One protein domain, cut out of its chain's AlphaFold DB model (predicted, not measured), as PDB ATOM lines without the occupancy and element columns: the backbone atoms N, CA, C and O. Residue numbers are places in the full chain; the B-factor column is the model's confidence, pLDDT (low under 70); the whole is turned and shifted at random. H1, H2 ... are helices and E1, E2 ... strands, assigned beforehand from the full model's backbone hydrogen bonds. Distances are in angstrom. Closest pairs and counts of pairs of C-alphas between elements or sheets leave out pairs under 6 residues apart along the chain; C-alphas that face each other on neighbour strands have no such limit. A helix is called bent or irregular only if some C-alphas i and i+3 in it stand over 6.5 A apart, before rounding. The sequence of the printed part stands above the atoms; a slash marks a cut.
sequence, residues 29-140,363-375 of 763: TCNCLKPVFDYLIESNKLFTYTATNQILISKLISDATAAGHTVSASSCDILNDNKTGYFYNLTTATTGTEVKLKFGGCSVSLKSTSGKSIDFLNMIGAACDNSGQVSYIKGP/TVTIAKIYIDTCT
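Overview. This is residues 29 to 140 and 363 to 375 of the 763 residues of an uncharacterized protein of Chitinophaga sancti (UniProt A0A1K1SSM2). A six-stranded sheet, curled like part of a barrel, bends partly round H1, which crosses one face; H2 and H3 sit toward the E1 end. The printed part has 125 residues, with three named helices and then six named strands: H1 H2 H3 E1 E2 E3 E4 E5 E6. The antiparallel sheet runs E1 E2 E3 E6 E5 E4; the class is mixed, helices and strands. The whole is compact, with a radius of gyration of the C-alphas of 13.3 A and spans of 37 by 34 by 28 A.

Along the chain. H1, residues 29 to 42, begins at C-alpha 29 (-38.187, 4.118, -50.127) and is 17.8 A long; it is irregular, C-alphas 32 and 35 being 7.4 A apart. H2 is residues 57 to 66, 14.1 A, and H3 residues 77 to 81. E1 is residues 86 to 89, E2 98 to 103, E3 106 to 112, 19.8 A, E4 123 to 125 and E5 135 to 138. E6, residues 363 to 374, is 30.5 A long and ends at C-alpha 374 (-33.399, 8.089, -38.279).

Arrangement. H1 and H2 are on one face of the sheet E1 E2 E3 E6 E5 E4, an arrangement of two layers, helices on one face of a sheet. H1 runs across the strands, over E6, at a height of 7.7 A. H1 touches H2, closest C-alphas Tyr 39 and Ala 64, 5.7 A. H3 only grazes the sheet, with residues 78 to 81. E1 E2 E3 form a meander, each strand the antiparallel neighbour of the one before; N 102 and O 88 are 2.8 A apart, N 101 and O 108 2.8 A. Every O i to N i+4 pair is within hydrogen-bond range in H2 and H3, and 8 of 10 in H1.

Size, cuts and confidence. Residues 141 to 362 are not printed; C-alphas 140 and 363 are 10.9 A apart. The link H1 to H2 is long. Residues 139 to 140, 363 to 365 and 374 to 375 have pLDDT under 70.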
ATOM      1  N   THR A  29     -36.779   3.766 -50.425       72.75
ATOM      2  CA  THR A  29     -38.187   4.118 -50.127       72.75
ATOM      3  C   THR A  29     -39.207   3.267 -50.889       72.75
ATOM      4  O   THR A  29     -40.234   2.922 -50.309       72.75
ATOM      5  N   CYS A  30     -38.892   2.853 -52.122       76.62
ATOM      6  CA  CYS A  30     -39.687   1.924 -52.926       76.62
ATOM      7  C   CYS A  30     -39.969   0.598 -52.192       76.62
ATOM      8  O   CYS A  30     -41.064   0.395 -51.682       76.62
ATOM      9  N   ASN A  31     -38.984  -0.299 -52.096       75.38
ATOM     10  CA  ASN A  31     -39.212  -1.655 -51.581       75.38
ATOM     11  C   ASN A  31     -39.441  -1.697 -50.058       75.38
ATOM     12  O   ASN A  31     -39.961  -2.684 -49.548       75.38
ATOM     13  N   CYS A  32     -39.042  -0.645 -49.333       81.69
ATOM     14  CA  CYS A  32     -39.143  -0.578 -47.877       81.69
ATOM     15  C   CYS A  32     -40.485   0.018 -47.417       81.69
ATOM     16  O   CYS A  32     -41.186  -0.582 -46.606       81.69
ATOM     17  N   LEU A  33     -40.853   1.200 -47.927       88.62
ATOM     18  CA  LEU A  33     -41.951   1.999 -47.368       88.62
ATOM     19  C   LEU A  33     -43.177   2.098 -48.282       88.62
ATOM     20  O   LEU A  33     -44.279   2.231 -47.748       88.62
ATOM     21  N   LYS A  34     -43.033   1.975 -49.613       89.62
ATOM     22  CA  LYS A  34     -44.172   2.046 -50.550       89.62
ATOM     23  C   LYS A  34     -45.343   1.141 -50.135       89.62
ATOM     24  O   LYS A  34     -46.442   1.675 -50.030       89.62
ATOM     25  N   PRO A  35     -45.162  -0.156 -49.803       90.88
ATOM     26  CA  PRO A  35     -46.298  -1.033 -49.499       90.88
ATOM     27  C   PRO A  35     -47.096  -0.599 -48.258       90.88
ATOM     28  O   PRO A  35     -48.299  -0.828 -48.189       90.88
ATOM     29  N   VAL A  36     -46.443   0.059 -47.290       91.25
ATOM     30  CA  VAL A  36     -47.101   0.606 -46.092       91.25
ATOM     31  C   VAL A  36     -47.811   1.925 -46.406       91.25
ATOM     32  O   VAL A  36     -48.917   2.145 -45.922       91.25
ATOM     33  N   PHE A  37     -47.212   2.794 -47.224       92.50
ATOM     34  CA  PHE A  37     -47.850   4.045 -47.652       92.50
ATOM     35  C   PHE A  37     -49.051   3.799 -48.572       92.50
ATOM     36  O   PHE A  37     -50.084   4.425 -48.367       92.50
ATOM     37  N   ASP A  38     -48.943   2.864 -49.521       91.69
ATOM     38  CA  ASP A  38     -50.058   2.429 -50.370       91.69
ATOM     39  C   ASP A  38     -51.233   1.963 -49.497       91.69
ATOM     40  O   ASP A  38     -52.323   2.522 -49.593       91.69
ATOM     41  N   TYR A  39     -50.985   1.042 -48.553       93.31
ATOM     42  CA  TYR A  39     -51.992   0.590 -47.588       93.31
ATOM     43  C   TYR A  39     -52.633   1.744 -46.809       93.31
ATOM     44  O   TYR A  39     -53.858   1.824 -46.697       93.31
ATOM     45  N   LEU A  40     -51.816   2.639 -46.248       92.50
ATOM     46  CA  LEU A  40     -52.299   3.770 -45.456       92.50
ATOM     47  C   LEU A  40     -53.163   4.726 -46.284       92.50
ATOM     48  O   LEU A  40     -54.119   5.279 -45.748       92.50
ATOM     49  N   ILE A  41     -52.858   4.930 -47.565       89.75
ATOM     50  CA  ILE A  41     -53.643   5.818 -48.425       89.75
ATOM     51  C   ILE A  41     -54.920   5.119 -48.906       89.75
ATOM     52  O   ILE A  41     -56.004   5.670 -48.735       89.75
ATOM     53  N   GLU A  42     -54.821   3.894 -49.428       86.94
ATOM     54  CA  GLU A  42     -55.962   3.132 -49.958       86.94
ATOM     55  C   GLU A  42     -57.007   2.801 -48.880       86.94
ATOM     56  O   GLU A  42     -58.206   2.798 -49.157       86.94
ATOM     57  N   SER A  43     -56.577   2.590 -47.631       85.62
ATOM     58  CA  SER A  43     -57.479   2.374 -46.489       85.62
ATOM     59  C   SER A  43     -57.935   3.660 -45.779       85.62
ATOM     60  O   SER A  43     -58.592   3.570 -44.742       85.62
ATOM     61  N   ASN A  44     -57.605   4.849 -46.308       86.00
ATOM     62  CA  ASN A  44     -57.848   6.164 -45.687       86.00
ATOM     63  C   ASN A  44     -57.252   6.330 -44.271       86.00
ATOM     64  O   ASN A  44     -57.713   7.149 -43.476       86.00
ATOM     65  N   LYS A  45     -56.189   5.580 -43.955       89.25
ATOM     66  CA  LYS A  45     -55.511   5.572 -42.649       89.25
ATOM     67  C   LYS A  45     -54.313   6.510 -42.521       89.25
ATOM     68  O   LYS A  45     -53.796   6.662 -41.414       89.25
ATOM     69  N   LEU A  46     -53.883   7.169 -43.604       90.50
ATOM     70  CA  LEU A  46     -52.711   8.061 -43.616       90.50
ATOM     71  C   LEU A  46     -52.788   9.190 -42.570       90.50
ATOM     72  O   LEU A  46     -51.747   9.697 -42.170       90.50
ATOM     73  N   PHE A  47     -53.987   9.566 -42.107       90.25
ATOM     74  CA  PHE A  47     -54.204  10.606 -41.090       90.25
ATOM     75  C   PHE A  47     -54.925  10.112 -39.821       90.25
ATOM     76  O   PHE A  47     -55.222  10.911 -38.939       90.25
ATOM     77  N   THR A  48     -55.202   8.808 -39.693       88.56
ATOM     78  CA  THR A  48     -55.972   8.247 -38.562       88.56
ATOM     79  C   THR A  48     -55.182   8.196 -37.254       88.56
ATOM     80  O   THR A  48     -55.761   8.316 -36.173       88.56
ATOM     81  N   TYR A  49     -53.868   7.986 -37.341       89.31
ATOM     82  CA  TYR A  49     -53.017   7.775 -36.175       89.31
ATOM     83  C   TYR A  49     -52.319   9.077 -35.782       89.31
ATOM     84  O   TYR A  49     -51.550   9.639 -36.559       89.31
ATOM     85  N   THR A  50     -52.576   9.559 -34.571       86.31
ATOM     86  CA  THR A  50     -52.041  10.817 -34.025       86.31
ATOM     87  C   THR A  50     -51.072  10.527 -32.880       86.31
ATOM     88  O   THR A  50     -50.948   9.388 -32.433       86.31
ATOM     89  N   ALA A  51     -50.400  11.551 -32.349       77.75
ATOM     90  CA  ALA A  51     -49.564  11.396 -31.155       77.75
ATOM     91  C   ALA A  51     -50.333  10.846 -29.928       77.75
ATOM     92  O   ALA A  51     -49.714  10.244 -29.054       77.75
ATOM     93  N   THR A  52     -51.662  11.002 -29.874       75.19
ATOM     94  CA  THR A  52     -52.537  10.443 -28.826       75.19
ATOM     95  C   THR A  52     -53.179   9.103 -29.209       75.19
ATOM     96  O   THR A  52     -53.511   8.319 -28.328       75.19
ATOM     97  N   ASN A  53     -53.312   8.800 -30.505       86.31
ATOM     98  CA  ASN A  53     -53.873   7.552 -31.034       86.31
ATOM     99  C   ASN A  53     -52.836   6.831 -31.912       86.31
ATOM    100  O   ASN A  53     -52.861   6.930 -33.139       86.31
ATOM    101  N   GLN A  54     -51.885   6.146 -31.277       90.06
ATOM    102  CA  GLN A  54     -50.733   5.526 -31.940       90.06
ATOM    103  C   GLN A  54     -50.978   4.041 -32.268       90.06
ATOM    104  O   GLN A  54     -51.715   3.354 -31.563       90.06
ATOM    105  N   ILE A  55     -50.298   3.503 -33.287       92.81
ATOM    106  CA  ILE A  55     -50.305   2.062 -33.611       92.81
ATOM    107  C   ILE A  55     -48.886   1.487 -33.585       92.81
ATOM    108  O   ILE A  55     -47.946   2.110 -34.067       92.81
ATOM    109  N   LEU A  56     -48.703   0.285 -33.028       93.75
ATOM    110  CA  LEU A  56     -47.416  -0.418 -33.093       93.75
ATOM    111  C   LEU A  56     -47.055  -0.740 -34.548       93.75
ATOM    112  O   LEU A  56     -47.883  -1.262 -35.294       93.75
ATOM    113  N   ILE A  57     -45.800  -0.512 -34.938       91.12
ATOM    114  CA  ILE A  57     -45.330  -0.762 -36.311       91.12
ATOM    115  C   ILE A  57     -45.495  -2.235 -36.702       91.12
ATOM    116  O   ILE A  57     -45.938  -2.532 -37.808       91.12
ATOM    117  N   SER A  58     -45.249  -3.166 -35.777       89.19
ATOM    118  CA  SER A  58     -45.544  -4.595 -35.966       89.19
ATOM    119  C   SER A  58     -47.021  -4.885 -36.284       89.19
ATOM    120  O   SER A  58     -47.305  -5.707 -37.155       89.19
ATOM    121  N   LYS A  59     -47.967  -4.180 -35.645       92.31
ATOM    122  CA  LYS A  59     -49.407  -4.305 -35.928       92.31
ATOM    123  C   LYS A  59     -49.777  -3.675 -37.272       92.31
ATOM    124  O   LYS A  59     -50.512  -4.293 -38.032       92.31
ATOM    125  N   LEU A  60     -49.217  -2.508 -37.598       92.94
ATOM    126  CA  LEU A  60     -49.410  -1.846 -38.893       92.94
ATOM    127  C   LEU A  60     -48.935  -2.724 -40.067       92.94
ATOM    128  O   LEU A  60     -49.640  -2.846 -41.065       92.94
ATOM    129  N   ILE A  61     -47.780  -3.384 -39.927       91.69
ATOM    130  CA  ILE A  61     -47.258  -4.350 -40.910       91.69
ATOM    131  C   ILE A  61     -48.220  -5.538 -41.073       91.69
ATOM    132  O   ILE A  61     -48.519  -5.936 -42.200       91.69
ATOM    133  N   SER A  62     -48.733  -6.081 -39.962       91.06
ATOM    134  CA  SER A  62     -49.719  -7.171 -39.963       91.06
ATOM    135  C   SER A  62     -51.004  -6.775 -40.698       91.06
ATOM    136  O   SER A  62     -51.490  -7.528 -41.538       91.06
ATOM    137  N   ASP A  63     -51.526  -5.577 -40.431       91.75
ATOM    138  CA  ASP A  63     -52.780  -5.087 -41.014       91.75
ATOM    139  C   ASP A  63     -52.649  -4.767 -42.510       91.75
ATOM    140  O   ASP A  63     -53.558  -5.071 -43.282       91.75
ATOM    141  N   ALA A  64     -51.506  -4.223 -42.935       90.50
ATOM    142  CA  ALA A  64     -51.191  -4.025 -44.349       90.50
ATOM    143  C   ALA A  64     -51.046  -5.362 -45.100       90.50
ATOM    144  O   ALA A  64     -51.563  -5.513 -46.206       90.50
ATOM    145  N   THR A  65     -50.414  -6.358 -44.468       89.50
ATOM    146  CA  THR A  65     -50.266  -7.711 -45.036       89.50
ATOM    147  C   THR A  65     -51.619  -8.415 -45.161       89.50
ATOM    148  O   THR A  65     -51.909  -9.012 -46.196       89.50
ATOM    149  N   ALA A  66     -52.483  -8.302 -44.148       86.69
ATOM    150  CA  ALA A  66     -53.840  -8.851 -44.178       86.69
ATOM    151  C   ALA A  66     -54.737  -8.182 -45.239       86.69
ATOM    152  O   ALA A  66     -55.633  -8.829 -45.776       86.69
ATOM    153  N   ALA A  67     -54.474  -6.915 -45.574       84.81
ATOM    154  CA  ALA A  67     -55.131  -6.193 -46.664       84.81
ATOM    155  C   ALA A  67     -54.549  -6.494 -48.063       84.81
ATOM    156  O   ALA A  67     -55.026  -5.940 -49.048       84.81
ATOM    157  N   GLY A  68     -53.548  -7.376 -48.173       87.88
ATOM    158  CA  GLY A  68     -52.972  -7.819 -49.449       87.88
ATOM    159  C   GLY A  68     -51.712  -7.075 -49.903       87.88
ATOM    160  O   GLY A  68     -51.176  -7.401 -50.961       87.88
ATOM    161  N   HIS A  69     -51.188  -6.125 -49.121       85.75
ATOM    162  CA  HIS A  69     -49.930  -5.445 -49.448       85.75
ATOM    163  C   HIS A  69     -48.733  -6.270 -48.962       85.75
ATOM    164  O   HIS A  69     -48.619  -6.597 -47.781       85.75
ATOM    165  N   THR A  70     -47.787  -6.574 -49.852       84.69
ATOM    166  CA  THR A  70     -46.585  -7.355 -49.508       84.69
ATOM    167  C   THR A  70     -45.583  -6.516 -48.704       84.69
ATOM    168  O   THR A  70     -44.631  -5.961 -49.254       84.69
ATOM    169  N   VAL A  71     -45.784  -6.415 -47.386       82.81
ATOM    170  CA  VAL A  71     -44.877  -5.709 -46.467       82.81
ATOM    171  C   VAL A  71     -43.849  -6.677 -45.875       82.81
ATOM    172  O   VAL A  71     -44.152  -7.468 -44.985       82.81
ATOM    173  N   SER A  72     -42.596  -6.589 -46.323       76.81
ATOM    174  CA  SER A  72     -41.497  -7.405 -45.793       76.81
ATOM    175  C   SER A  72     -40.616  -6.594 -44.840       76.81
ATOM    176  O   SER A  72     -39.763  -5.807 -45.250       76.81
ATOM    177  N   ALA A  73     -40.802  -6.813 -43.537       70.62
ATOM    178  CA  ALA A  73     -40.014  -6.132 -42.515       70.62
ATOM    179  C   ALA A  73     -38.531  -6.545 -42.532       70.62
ATOM    180  O   ALA A  73     -37.679  -5.735 -42.207       70.62
ATOM    181  N   SER A  74     -38.196  -7.782 -42.917       71.50
ATOM    182  CA  SER A  74     -36.805  -8.267 -42.995       71.50
ATOM    183  C   SER A  74     -36.010  -7.703 -44.178       71.50
ATOM    184  O   SER A  74     -34.789  -7.807 -44.176       71.50
ATOM    185  N   SER A  75     -36.675  -7.103 -45.170       71.12
ATOM    186  CA  SER A  75     -36.039  -6.404 -46.298       71.12
ATOM    187  C   SER A  75     -36.195  -4.881 -46.212       71.12
ATOM    188  O   SER A  75     -36.072  -4.186 -47.219       71.12
ATOM    189  N   CYS A  76     -36.526  -4.363 -45.027       80.50
ATOM    190  CA  CYS A  76     -36.760  -2.947 -44.790       80.50
ATOM    191  C   CYS A  76     -36.274  -2.556 -43.393       80.50
ATOM    192  O   CYS A  76     -37.037  -2.602 -42.430       80.50
ATOM    193  N   ASP A  77     -35.011  -2.143 -43.290       78.31
ATOM    194  CA  ASP A  77     -34.347  -1.824 -42.019       78.31
ATOM    195  C   ASP A  77     -35.154  -0.846 -41.147       78.31
ATOM    196  O   ASP A  77     -35.301  -1.058 -39.950       78.31
ATOM    197  N   ILE A  78     -35.780   0.175 -41.748       82.38
ATOM    198  CA  ILE A  78     -36.624   1.139 -41.019       82.38
ATOM    199  C   ILE A  78     -37.800   0.445 -40.325       82.38
ATOM    200  O   ILE A  78     -38.092   0.752 -39.171       82.38
ATOM    201  N   LEU A  79     -38.470  -0.495 -40.997       84.69
ATOM    202  CA  LEU A  79     -39.551  -1.268 -40.388       84.69
ATOM    203  C   LEU A  79     -39.007  -2.331 -39.429       84.69
ATOM    204  O   LEU A  79     -39.639  -2.576 -38.407       84.69
ATOM    205  N   ASN A  80     -37.852  -2.937 -39.724       82.38
ATOM    206  CA  ASN A  80     -37.209  -3.950 -38.888       82.38
ATOM    207  C   ASN A  80     -36.787  -3.406 -37.520       82.38
ATOM    208  O   ASN A  80     -37.187  -3.943 -36.486       82.38
ATOM    209  N   ASP A  81     -36.003  -2.332 -37.539       78.56
ATOM    210  CA  ASP A  81     -35.328  -1.761 -36.376       78.56
ATOM    211  C   ASP A  81     -36.324  -1.030 -35.458       78.56
ATOM    212  O   ASP A  81     -36.044  -0.796 -34.285       78.56
ATOM    213  N   ASN A  82     -37.522  -0.717 -35.973       81.81
ATOM    214  CA  ASN A  82     -38.592  -0.027 -35.256       81.81
ATOM    215  C   ASN A  82     -39.840  -0.899 -35.002       81.81
ATOM    216  O   ASN A  82     -40.876  -0.355 -34.633       81.81
ATOM    217  N   LYS A  83     -39.779  -2.237 -35.137       82.31
ATOM    218  CA  LYS A  83     -40.928  -3.161 -34.919       82.31
ATOM    219  C   LYS A  83     -41.680  -2.966 -33.593       82.31
ATOM    220  O   LYS A  83     -42.894  -3.180 -33.539       82.31
ATOM    221  N   THR A  84     -40.954  -2.608 -32.535       84.19
ATOM    222  CA  THR A  84     -41.465  -2.348 -31.176       84.19
ATOM    223  C   THR A  84     -41.844  -0.884 -30.938       84.19
ATOM    224  O   THR A  84     -42.396  -0.561 -29.891       84.19
ATOM    225  N   GLY A  85     -41.548   0.002 -31.891       85.12
ATOM    226  CA  GLY A  85     -41.926   1.407 -31.859       85.12
ATOM    227  C   GLY A  85     -43.319   1.658 -32.435       85.12
ATOM    228  O   GLY A  85     -43.942   0.798 -33.064       85.12
ATOM    229  N   TYR A  86     -43.785   2.887 -32.237       92.31
ATOM    230  CA  TYR A  86     -45.081   3.354 -32.709       92.31
ATOM    231  C   TYR A  86     -44.991   4.114 -34.037       92.31
ATOM    232  O   TYR A  86     -44.001   4.794 -34.327       92.31
ATOM    233  N   PHE A  87     -46.065   4.014 -34.813       94.00
ATOM    234  CA  PHE A  87     -46.377   4.842 -35.966       94.00
ATOM    235  C   PHE A  87     -47.497   5.827 -35.612       94.00
ATOM    236  O   PHE A  87     -48.500   5.441 -35.006       94.00
ATOM    237  N   TYR A  88     -47.307   7.092 -35.994       93.69
ATOM    238  CA  TYR A  88     -48.294   8.167 -35.878       93.69
ATOM    239  C   TYR A  88     -47.892   9.389 -36.716       93.69
ATOM    240  O   TYR A  88     -46.720   9.572 -37.053       93.69
ATOM    241  N   ASN A  89     -48.845  10.268 -37.008       90.88
ATOM    242  CA  ASN A  89     -48.603  11.511 -37.730       90.88
ATOM    243  C   ASN A  89     -48.029  12.608 -36.830       90.88
ATOM    244  O   ASN A  89     -48.521  12.872 -35.735       90.88
ATOM    245  N   LEU A  90     -47.026  13.306 -37.359       86.75
ATOM    246  CA  LEU A  90     -46.488  14.559 -36.820       86.75
ATOM    247  C   LEU A  90     -47.202  15.788 -37.414       86.75
ATOM    248  O   LEU A  90     -47.086  16.884 -36.875       86.75
ATOM    249  N   THR A  91     -47.939  15.613 -38.516       87.12
ATOM    250  CA  THR A  91     -48.790  16.632 -39.152       87.12
ATOM    251  C   THR A  91     -50.201  16.089 -39.361       87.12
ATOM    252  O   THR A  91     -50.377  15.055 -40.008       87.12
ATOM    253  N   THR A  92     -51.204  16.800 -38.851       82.56
ATOM    254  CA  THR A  92     -52.626  16.425 -38.943       82.56
ATOM    255  C   THR A  92     -53.339  17.004 -40.166       82.56
ATOM    256  O   THR A  92     -54.359  16.464 -40.580       82.56
ATOM    257  N   ALA A  93     -52.814  18.077 -40.765       83.81
ATOM    258  CA  ALA A  93     -53.398  18.689 -41.953       83.81
ATOM    259  C   ALA A  93     -53.264  17.776 -43.184       83.81
ATOM    260  O   ALA A  93     -52.169  17.320 -43.514       83.81
ATOM    261  N   THR A  94     -54.378  17.557 -43.885       87.38
ATOM    262  CA  THR A  94     -54.440  16.801 -45.149       87.38
ATOM    263  C   THR A  94     -53.876  17.581 -46.335       87.38
ATOM    264  O   THR A  94     -53.431  16.985 -47.316       87.38
ATOM    265  N   THR A  95     -53.847  18.913 -46.226       88.81
ATOM    266  CA  THR A  95     -53.256  19.831 -47.201       88.81
ATOM    267  C   THR A  95     -51.978  20.466 -46.660       88.81
ATOM    268  O   THR A  95     -51.906  20.863 -45.498       88.81
ATOM    269  N   GLY A  96     -50.954  20.580 -47.506       90.38
ATOM    270  CA  GLY A  96     -49.686  21.206 -47.136       90.38
ATOM    271  C   GLY A  96     -48.579  20.978 -48.160       90.38
ATOM    272  O   GLY A  96     -48.799  20.410 -49.227       90.38
ATOM    273  N   THR A  97     -47.360  21.410 -47.846       92.38
ATOM    274  CA  THR A  97     -46.170  21.112 -48.666       92.38
ATOM    275  C   THR A  97     -45.556  19.748 -48.338       92.38
ATOM    276  O   THR A  97     -44.881  19.159 -49.184       92.38
ATOM    277  N   GLU A  98     -45.800  19.220 -47.137       93.19
ATOM    278  CA  GLU A  98     -45.361  17.898 -46.686       93.19
ATOM    279  C   GLU A  98     -46.278  17.331 -45.591       93.19
ATOM    280  O   GLU A  98     -46.773  18.077 -44.747       93.19
ATOM    281  N   VAL A  99     -46.438  16.005 -45.568       91.88
ATOM    282  CA  VAL A  99     -46.957  15.242 -44.420       91.88
ATOM    283  C   VAL A  99     -45.773  14.589 -43.721       91.88
ATOM    284  O   VAL A  99     -44.975  13.926 -44.382       91.88
ATOM    285  N   LYS A 100     -45.648  14.745 -42.402       93.00
ATOM    286  CA  LYS A 100     -44.623  14.091 -41.575       93.00
ATOM    287  C   LYS A 100     -45.232  13.005 -40.705       93.00
ATOM    288  O   LYS A 100     -46.260  13.210 -40.061       93.00
ATOM    289  N   LEU A 101     -44.547  11.870 -40.640       92.81
ATOM    290  CA  LEU A 101     -44.956  10.667 -39.931       92.81
ATOM    291  C   LEU A 101     -43.781  10.128 -39.107       92.81
ATOM    292  O   LEU A 101     -42.627  10.126 -39.546       92.81
ATOM    293  N   LYS A 102     -44.069   9.655 -37.898       91.00
ATOM    294  CA  LYS A 102     -43.110   8.961 -37.044       91.00
ATOM    295  C   LYS A 102     -43.130   7.471 -37.374       91.00
ATOM    296  O   LYS A 102     -44.196   6.875 -37.467       91.00
ATOM    297  N   PHE A 103     -41.951   6.868 -37.485       89.69
ATOM    298  CA  PHE A 103     -41.765   5.417 -37.522       89.69
ATOM    299  C   PHE A 103     -40.771   5.039 -36.416       89.69
ATOM    300  O   PHE A 103     -39.571   4.929 -36.662       89.69
ATOM    301  N   GLY A 104     -41.246   4.937 -35.171       87.12
ATOM    302  CA  GLY A 104     -40.403   4.698 -33.997       87.12
ATOM    303  C   GLY A 104     -39.326   5.779 -33.834       87.12
ATOM    304  O   GLY A 104     -39.624   6.966 -33.674       87.12
ATOM    305  N   GLY A 105     -38.054   5.388 -33.908       80.06
ATOM    306  CA  GLY A 105     -36.905   6.294 -33.922       80.06
ATOM    307  C   GLY A 105     -36.841   7.203 -35.157       80.06
ATOM    308  O   GLY A 105     -36.375   8.337 -35.045       80.06
ATOM    309  N   CYS A 106     -37.391   6.783 -36.300       83.12
ATOM    310  CA  CYS A 106     -37.349   7.530 -37.560       83.12
ATOM    311  C   CYS A 106     -38.461   8.586 -37.710       83.12
ATOM    312  O   CYS A 106     -39.538   8.482 -37.118       83.12
ATOM    313  N   SER A 107     -38.187   9.612 -38.513       87.31
ATOM    314  CA  SER A 107     -39.136  10.559 -39.106       87.31
ATOM    315  C   SER A 107     -39.102  10.378 -40.620       87.31
ATOM    316  O   SER A 107     -38.029  10.417 -41.228       87.31
ATOM    317  N   VAL A 108     -40.271  10.179 -41.214       89.88
ATOM    318  CA  VAL A 108     -40.479   9.978 -42.652       89.88
ATOM    319  C   VAL A 108     -41.503  11.003 -43.118       89.88
ATOM    320  O   VAL A 108     -42.409  11.363 -42.369       89.88
ATOM    321  N   SER A 109     -41.383  11.471 -44.349       90.31
ATOM    322  CA  SER A 109     -42.286  12.469 -44.906       90.31
ATOM    323  C   SER A 109     -42.672  12.184 -46.347       90.31
ATOM    324  O   SER A 109     -41.885  11.659 -47.131       90.31
ATOM    325  N   LEU A 110     -43.898  12.563 -46.696       92.06
ATOM    326  CA  LEU A 110     -44.404  12.600 -48.061       92.06
ATOM    327  C   LEU A 110     -44.446  14.074 -48.481       92.06
ATOM    328  O   LEU A 110     -45.232  14.839 -47.930       92.06
ATOM    329  N   LYS A 111     -43.560  14.498 -49.391       92.31
ATOM    330  CA  LYS A 111     -43.366  15.920 -49.747       92.31
ATOM    331  C   LYS A 111     -43.800  16.220 -51.171       92.31
ATOM    332  O   LYS A 111     -43.459  15.463 -52.076       92.31
ATOM    333  N   SER A 112     -44.464  17.357 -51.365       90.88
ATOM    334  CA  SER A 112     -44.762  17.949 -52.674       90.88
ATOM    335  C   SER A 112     -43.467  18.255 -53.427       90.88
ATOM    336  O   SER A 112     -42.643  19.044 -52.959       90.88
ATOM    337  N   THR A 113     -43.278  17.675 -54.614       87.06
ATOM    338  CA  THR A 113     -42.071  17.917 -55.430       87.06
ATOM    339  C   THR A 113     -42.035  19.325 -56.022       87.06
ATOM    340  O   THR A 113     -40.973  19.807 -56.404       87.06
ATOM    341  N   SER A 114     -43.190  19.995 -56.092       83.00
ATOM    342  CA  SER A 114     -43.328  21.369 -56.585       83.00
ATOM    343  C   SER A 114     -43.051  22.438 -55.520       83.00
ATOM    344  O   SER A 114     -43.020  23.625 -55.842       83.00
ATOM    345  N   GLY A 115     -42.929  22.045 -54.244       82.19
ATOM    346  CA  GLY A 115     -42.864  22.966 -53.104       82.19
ATOM    347  C   GLY A 115     -44.164  23.735 -52.818       82.19
ATOM    348  O   GLY A 115     -44.200  24.526 -51.879       82.19
ATOM    349  N   LYS A 116     -45.234  23.517 -53.596       84.50
ATOM    350  CA  LYS A 116     -46.565  24.102 -53.368       84.50
ATOM    351  C   LYS A 116     -47.401  23.232 -52.432       84.50
ATOM    352  O   LYS A 116     -47.156  22.030 -52.319       84.50
ATOM    353  N   SER A 117     -48.401  23.850 -51.802       89.44
ATOM    354  CA  SER A 117     -49.407  23.137 -51.014       89.44
ATOM    355  C   SER A 117     -50.266  22.242 -51.913       89.44
ATOM    356  O   SER A 117     -50.761  22.714 -52.935       89.44
ATOM    357  N   ILE A 118     -50.421  20.974 -51.534       87.56
ATOM    358  CA  ILE A 118     -51.219  19.951 -52.225       87.56
ATOM    359  C   ILE A 118     -52.060  19.173 -51.204       87.56
ATOM    360  O   ILE A 118     -51.731  19.168 -50.018       87.56
ATOM    361  N   ASP A 119     -53.130  18.514 -51.651       86.88
ATOM    362  CA  ASP A 119     -53.925  17.588 -50.830       86.88
ATOM    363  C   ASP A 119     -53.391  16.155 -50.964       86.88
ATOM    364  O   ASP A 119     -53.442  15.572 -52.050       86.88
ATOM    365  N   PHE A 120     -52.928  15.583 -49.852       89.19
ATOM    366  CA  PHE A 120     -52.306  14.260 -49.779       89.19
ATOM    367  C   PHE A 120     -53.294  13.088 -49.623       89.19
ATOM    368  O   PHE A 120     -52.861  11.935 -49.573       89.19
ATOM    369  N   LEU A 121     -54.608  13.337 -49.565       85.25
ATOM    370  CA  LEU A 121     -55.620  12.276 -49.653       85.25
ATOM    371  C   LEU A 121     -55.679  11.670 -51.067       85.25
ATOM    372  O   LEU A 121     -55.341  12.337 -52.043       85.25
ATOM    373  N   ASN A 122     -56.166  10.433 -51.212       79.12
ATOM    374  CA  ASN A 122     -56.401   9.785 -52.517       79.12
ATOM    375  C   ASN A 122     -55.181   9.784 -53.470       79.12
ATOM    376  O   ASN A 122     -55.328   9.878 -54.688       79.12
ATOM    377  N   MET A 123     -53.963   9.719 -52.931       86.50
ATOM    378  CA  MET A 123     -52.725   9.681 -53.715       86.50
ATOM    379  C   MET A 123     -52.407   8.249 -54.177       86.50
ATOM    380  O   MET A 123     -52.457   7.312 -53.390       86.50
ATOM    381  N   ILE A 124     -52.025   8.064 -55.440       86.56
ATOM    382  CA  ILE A 124     -51.698   6.754 -56.022       86.56
ATOM    383  C   ILE A 124     -50.184   6.640 -56.197       86.56
ATOM    384  O   ILE A 124     -49.564   7.458 -56.881       86.56
ATOM    385  N   GLY A 125     -49.581   5.617 -55.589       87.19
ATOM    386  CA  GLY A 125     -48.148   5.346 -55.695       87.19
ATOM    387  C   GLY A 125     -47.792   4.705 -57.033       87.19
ATOM    388  O   GLY A 125     -48.128   3.545 -57.269       87.19
ATOM    389  N   ALA A 126     -47.067   5.437 -57.879       84.81
ATOM    390  CA  ALA A 126     -46.592   4.973 -59.179       84.81
ATOM    391  C   ALA A 126     -45.568   3.825 -59.065       84.81
ATOM    392  O   ALA A 126     -45.065   3.507 -57.983       84.81
ATOM    393  N   ALA A 127     -45.218   3.224 -60.206       84.00
ATOM    394  CA  ALA A 127     -44.071   2.325 -60.289       84.00
ATOM    395  C   ALA A 127     -42.790   3.037 -59.817       84.00
ATOM    396  O   ALA A 127     -42.620   4.243 -60.018       84.00
ATOM    397  N   CYS A 128     -41.896   2.290 -59.174       82.31
ATOM    398  CA  CYS A 128     -40.654   2.849 -58.661       82.31
ATOM    399  C   CYS A 128     -39.696   3.236 -59.788       82.31
ATOM    400  O   CYS A 128     -39.597   2.538 -60.797       82.31
ATOM    401  N   ASP A 129     -38.959   4.324 -59.583       80.69
ATOM    402  CA  ASP A 129     -37.909   4.740 -60.504       80.69
ATOM    403  C   ASP A 129     -36.599   3.958 -60.286       80.69
ATOM    404  O   ASP A 129     -36.390   3.287 -59.270       80.69
ATOM    405  N   ASN A 130     -35.683   4.074 -61.252       77.31
ATOM    406  CA  ASN A 130     -34.378   3.400 -61.238       77.31
ATOM    407  C   ASN A 130     -33.469   3.827 -60.063       77.31
ATOM    408  O   ASN A 130     -32.410   3.232 -59.879       77.31
ATOM    409  N   SER A 131     -33.846   4.851 -59.284       72.75
ATOM    410  CA  SER A 131     -33.125   5.274 -58.077       72.75
ATOM    411  C   SER A 131     -33.652   4.625 -56.793       72.75
ATOM    412  O   SER A 131     -33.089   4.863 -55.727       72.75
ATOM    413  N   GLY A 132     -34.701   3.794 -56.871       72.88
ATOM    414  CA  GLY A 132     -35.335   3.170 -55.708       72.88
ATOM    415  C   GLY A 132     -36.338   4.081 -54.993       72.88
ATOM    416  O   GLY A 132     -36.725   3.791 -53.855       72.88
ATOM    417  N   GLN A 133     -36.777   5.162 -55.648       79.81
ATOM    418  CA  GLN A 133     -37.774   6.087 -55.122       79.81
ATOM    419  C   GLN A 133     -39.159   5.829 -55.730       79.81
ATOM    420  O   GLN A 133     -39.295   5.434 -56.889       79.81
ATOM    421  N   VAL A 134     -40.205   6.061 -54.936       85.75
ATOM    422  CA  VAL A 134     -41.599   6.086 -55.400       85.75
ATOM    423  C   VAL A 134     -42.111   7.524 -55.473       85.75
ATOM    424  O   VAL A 134     -41.867   8.335 -54.574       85.75
ATOM    425  N   SER A 135     -42.845   7.820 -56.546       88.12
ATOM    426  CA  SER A 135     -43.638   9.041 -56.691       88.12
ATOM    427  C   SER A 135     -45.117   8.718 -56.491       88.12
ATOM    428  O   SER A 135     -45.600   7.705 -56.987       88.12
ATOM    429  N   TYR A 136     -45.831   9.588 -55.793       89.88
ATOM    430  CA  TYR A 136     -47.274   9.531 -55.598       89.88
ATOM    431  C   TYR A 136     -47.924  10.643 -56.417       89.88
ATOM    432  O   TYR A 136     -47.530  11.799 -56.282       89.88
ATOM    433  N   ILE A 137     -48.899  10.300 -57.254       87.50
ATOM    434  CA  ILE A 137     -49.692  11.253 -58.045       87.50
ATOM    435  C   ILE A 137     -51.095  11.378 -57.461       87.50
ATOM    436  O   ILE A 137     -51.577  10.441 -56.821       87.50
ATOM    437  N   LYS A 138     -51.776  12.503 -57.677       81.25
ATOM    438  CA  LYS A 138     -53.157  12.653 -57.208       81.25
ATOM    439  C   LYS A 138     -54.086  11.741 -58.015       81.25
ATOM    440  O   LYS A 138     -54.185  11.852 -59.239       81.25
ATOM    441  N   GLY A 139     -54.725  10.803 -57.320       68.75
ATOM    442  CA  GLY A 139     -55.628   9.828 -57.911       68.75
ATOM    443  C   GLY A 139     -57.011  10.401 -58.237       68.75
ATOM    444  O   GLY A 139     -57.365  11.480 -57.750       68.75
ATOM    445  N   PRO A 140     -57.822   9.665 -59.018       65.88
ATOM    446  CA  PRO A 140     -59.195  10.043 -59.321       65.88
ATOM    447  C   PRO A 140     -60.019  10.117 -58.033       65.88
ATOM    448  O   PRO A 140     -60.032   9.175 -57.236       65.88
ATOM    449  N   THR A 363     -51.373  14.580 -62.933       63.31
ATOM    450  CA  THR A 363     -49.956  14.273 -63.151       63.31
ATOM    451  C   THR A 363     -49.028  15.454 -62.848       63.31
ATOM    452  O   THR A 363     -47.809  15.286 -62.885       63.31
ATOM    453  N   VAL A 364     -49.571  16.634 -62.523       66.25
ATOM    454  CA  VAL A 364     -48.811  17.816 -62.088       66.25
ATOM    455  C   VAL A 364     -48.594  17.777 -60.572       66.25
ATOM    456  O   VAL A 364     -47.513  18.126 -60.088       66.25
ATOM    457  N   THR A 365     -49.587  17.304 -59.813       69.50
ATOM    458  CA  THR A 365     -49.480  17.074 -58.366       69.50
ATOM    459  C   THR A 365     -48.724  15.780 -58.073       69.50
ATOM    460  O   THR A 365     -49.296  14.691 -58.016       69.50
ATOM    461  N   ILE A 366     -47.414  15.913 -57.851       84.19
ATOM    462  CA  ILE A 366     -46.517  14.807 -57.500       84.19
ATOM    463  C   ILE A 366     -45.964  15.005 -56.082       84.19
ATOM    464  O   ILE A 366     -45.448  16.071 -55.733       84.19
ATOM    465  N   ALA A 367     -46.017  13.949 -55.271       90.25
ATOM    466  CA  ALA A 367     -45.334  13.847 -53.987       90.25
ATOM    467  C   ALA A 367     -44.309  12.701 -53.981       90.25
ATOM    468  O   ALA A 367     -44.434  11.736 -54.732       90.25
ATOM    469  N   LYS A 368     -43.289  12.779 -53.123       90.75
ATOM    470  CA  LYS A 368     -42.253  11.741 -52.965       90.75
ATOM    471  C   LYS A 368     -41.998  11.433 -51.491       90.75
ATOM    472  O   LYS A 368     -42.097  12.329 -50.652       90.75
ATOM    473  N   ILE A 369     -41.674  10.174 -51.182       89.50
ATOM    474  CA  ILE A 369     -41.273   9.761 -49.827       89.50
ATOM    475  C   ILE A 369     -39.812  10.167 -49.582       89.50
ATOM    476  O   ILE A 369     -38.942   9.930 -50.428       89.50
ATOM    477  N   TYR A 370     -39.554  10.731 -48.404       85.50
ATOM    478  CA  TYR A 370     -38.239  11.079 -47.878       85.50
ATOM    479  C   TYR A 370     -38.070  10.533 -46.460       85.50
ATOM    480  O   TYR A 370     -38.998  10.548 -45.652       85.50
ATOM    481  N   ILE A 371     -36.862  10.078 -46.142       82.06
ATOM    482  CA  ILE A 371     -36.466   9.701 -44.782       82.06
ATOM    483  C   ILE A 371     -35.708  10.903 -44.210       82.06
ATOM    484  O   ILE A 371     -34.561  11.145 -44.590       82.06
ATOM    485  N   ASP A 372     -36.357  11.694 -43.350       78.12
ATOM    486  CA  ASP A 372     -35.779  12.944 -42.836       78.12
ATOM    487  C   ASP A 372     -34.643  12.653 -41.848       78.12
ATOM    488  O   ASP A 372     -33.505  13.082 -42.036       78.12
ATOM    489  N   THR A 373     -34.957  11.919 -40.776       75.75
ATOM    490  CA  THR A 373     -34.021  11.588 -39.696       75.75
ATOM    491  C   THR A 373     -34.326  10.204 -39.136       75.75
ATOM    492  O   THR A 373     -35.460   9.911 -38.777       75.75
ATOM    493  N   CYS A 374     -33.312   9.350 -39.015       68.31
ATOM    494  CA  CYS A 374     -33.399   8.089 -38.279       68.31
ATOM    495  C   CYS A 374     -32.375   8.100 -37.148       68.31
ATOM    496  O   CYS A 374     -31.170   8.031 -37.391       68.31
ATOM    497  N   THR A 375     -32.853   8.195 -35.908       62.12
ATOM    498  CA  THR A 375     -31.994   8.113 -34.726       62.12
ATOM    499  C   THR A 375     -31.845   6.650 -34.324       62.12
ATOM    500  O   THR A 375     -32.730   6.091 -33.681       62.12
TER     501      THR A 375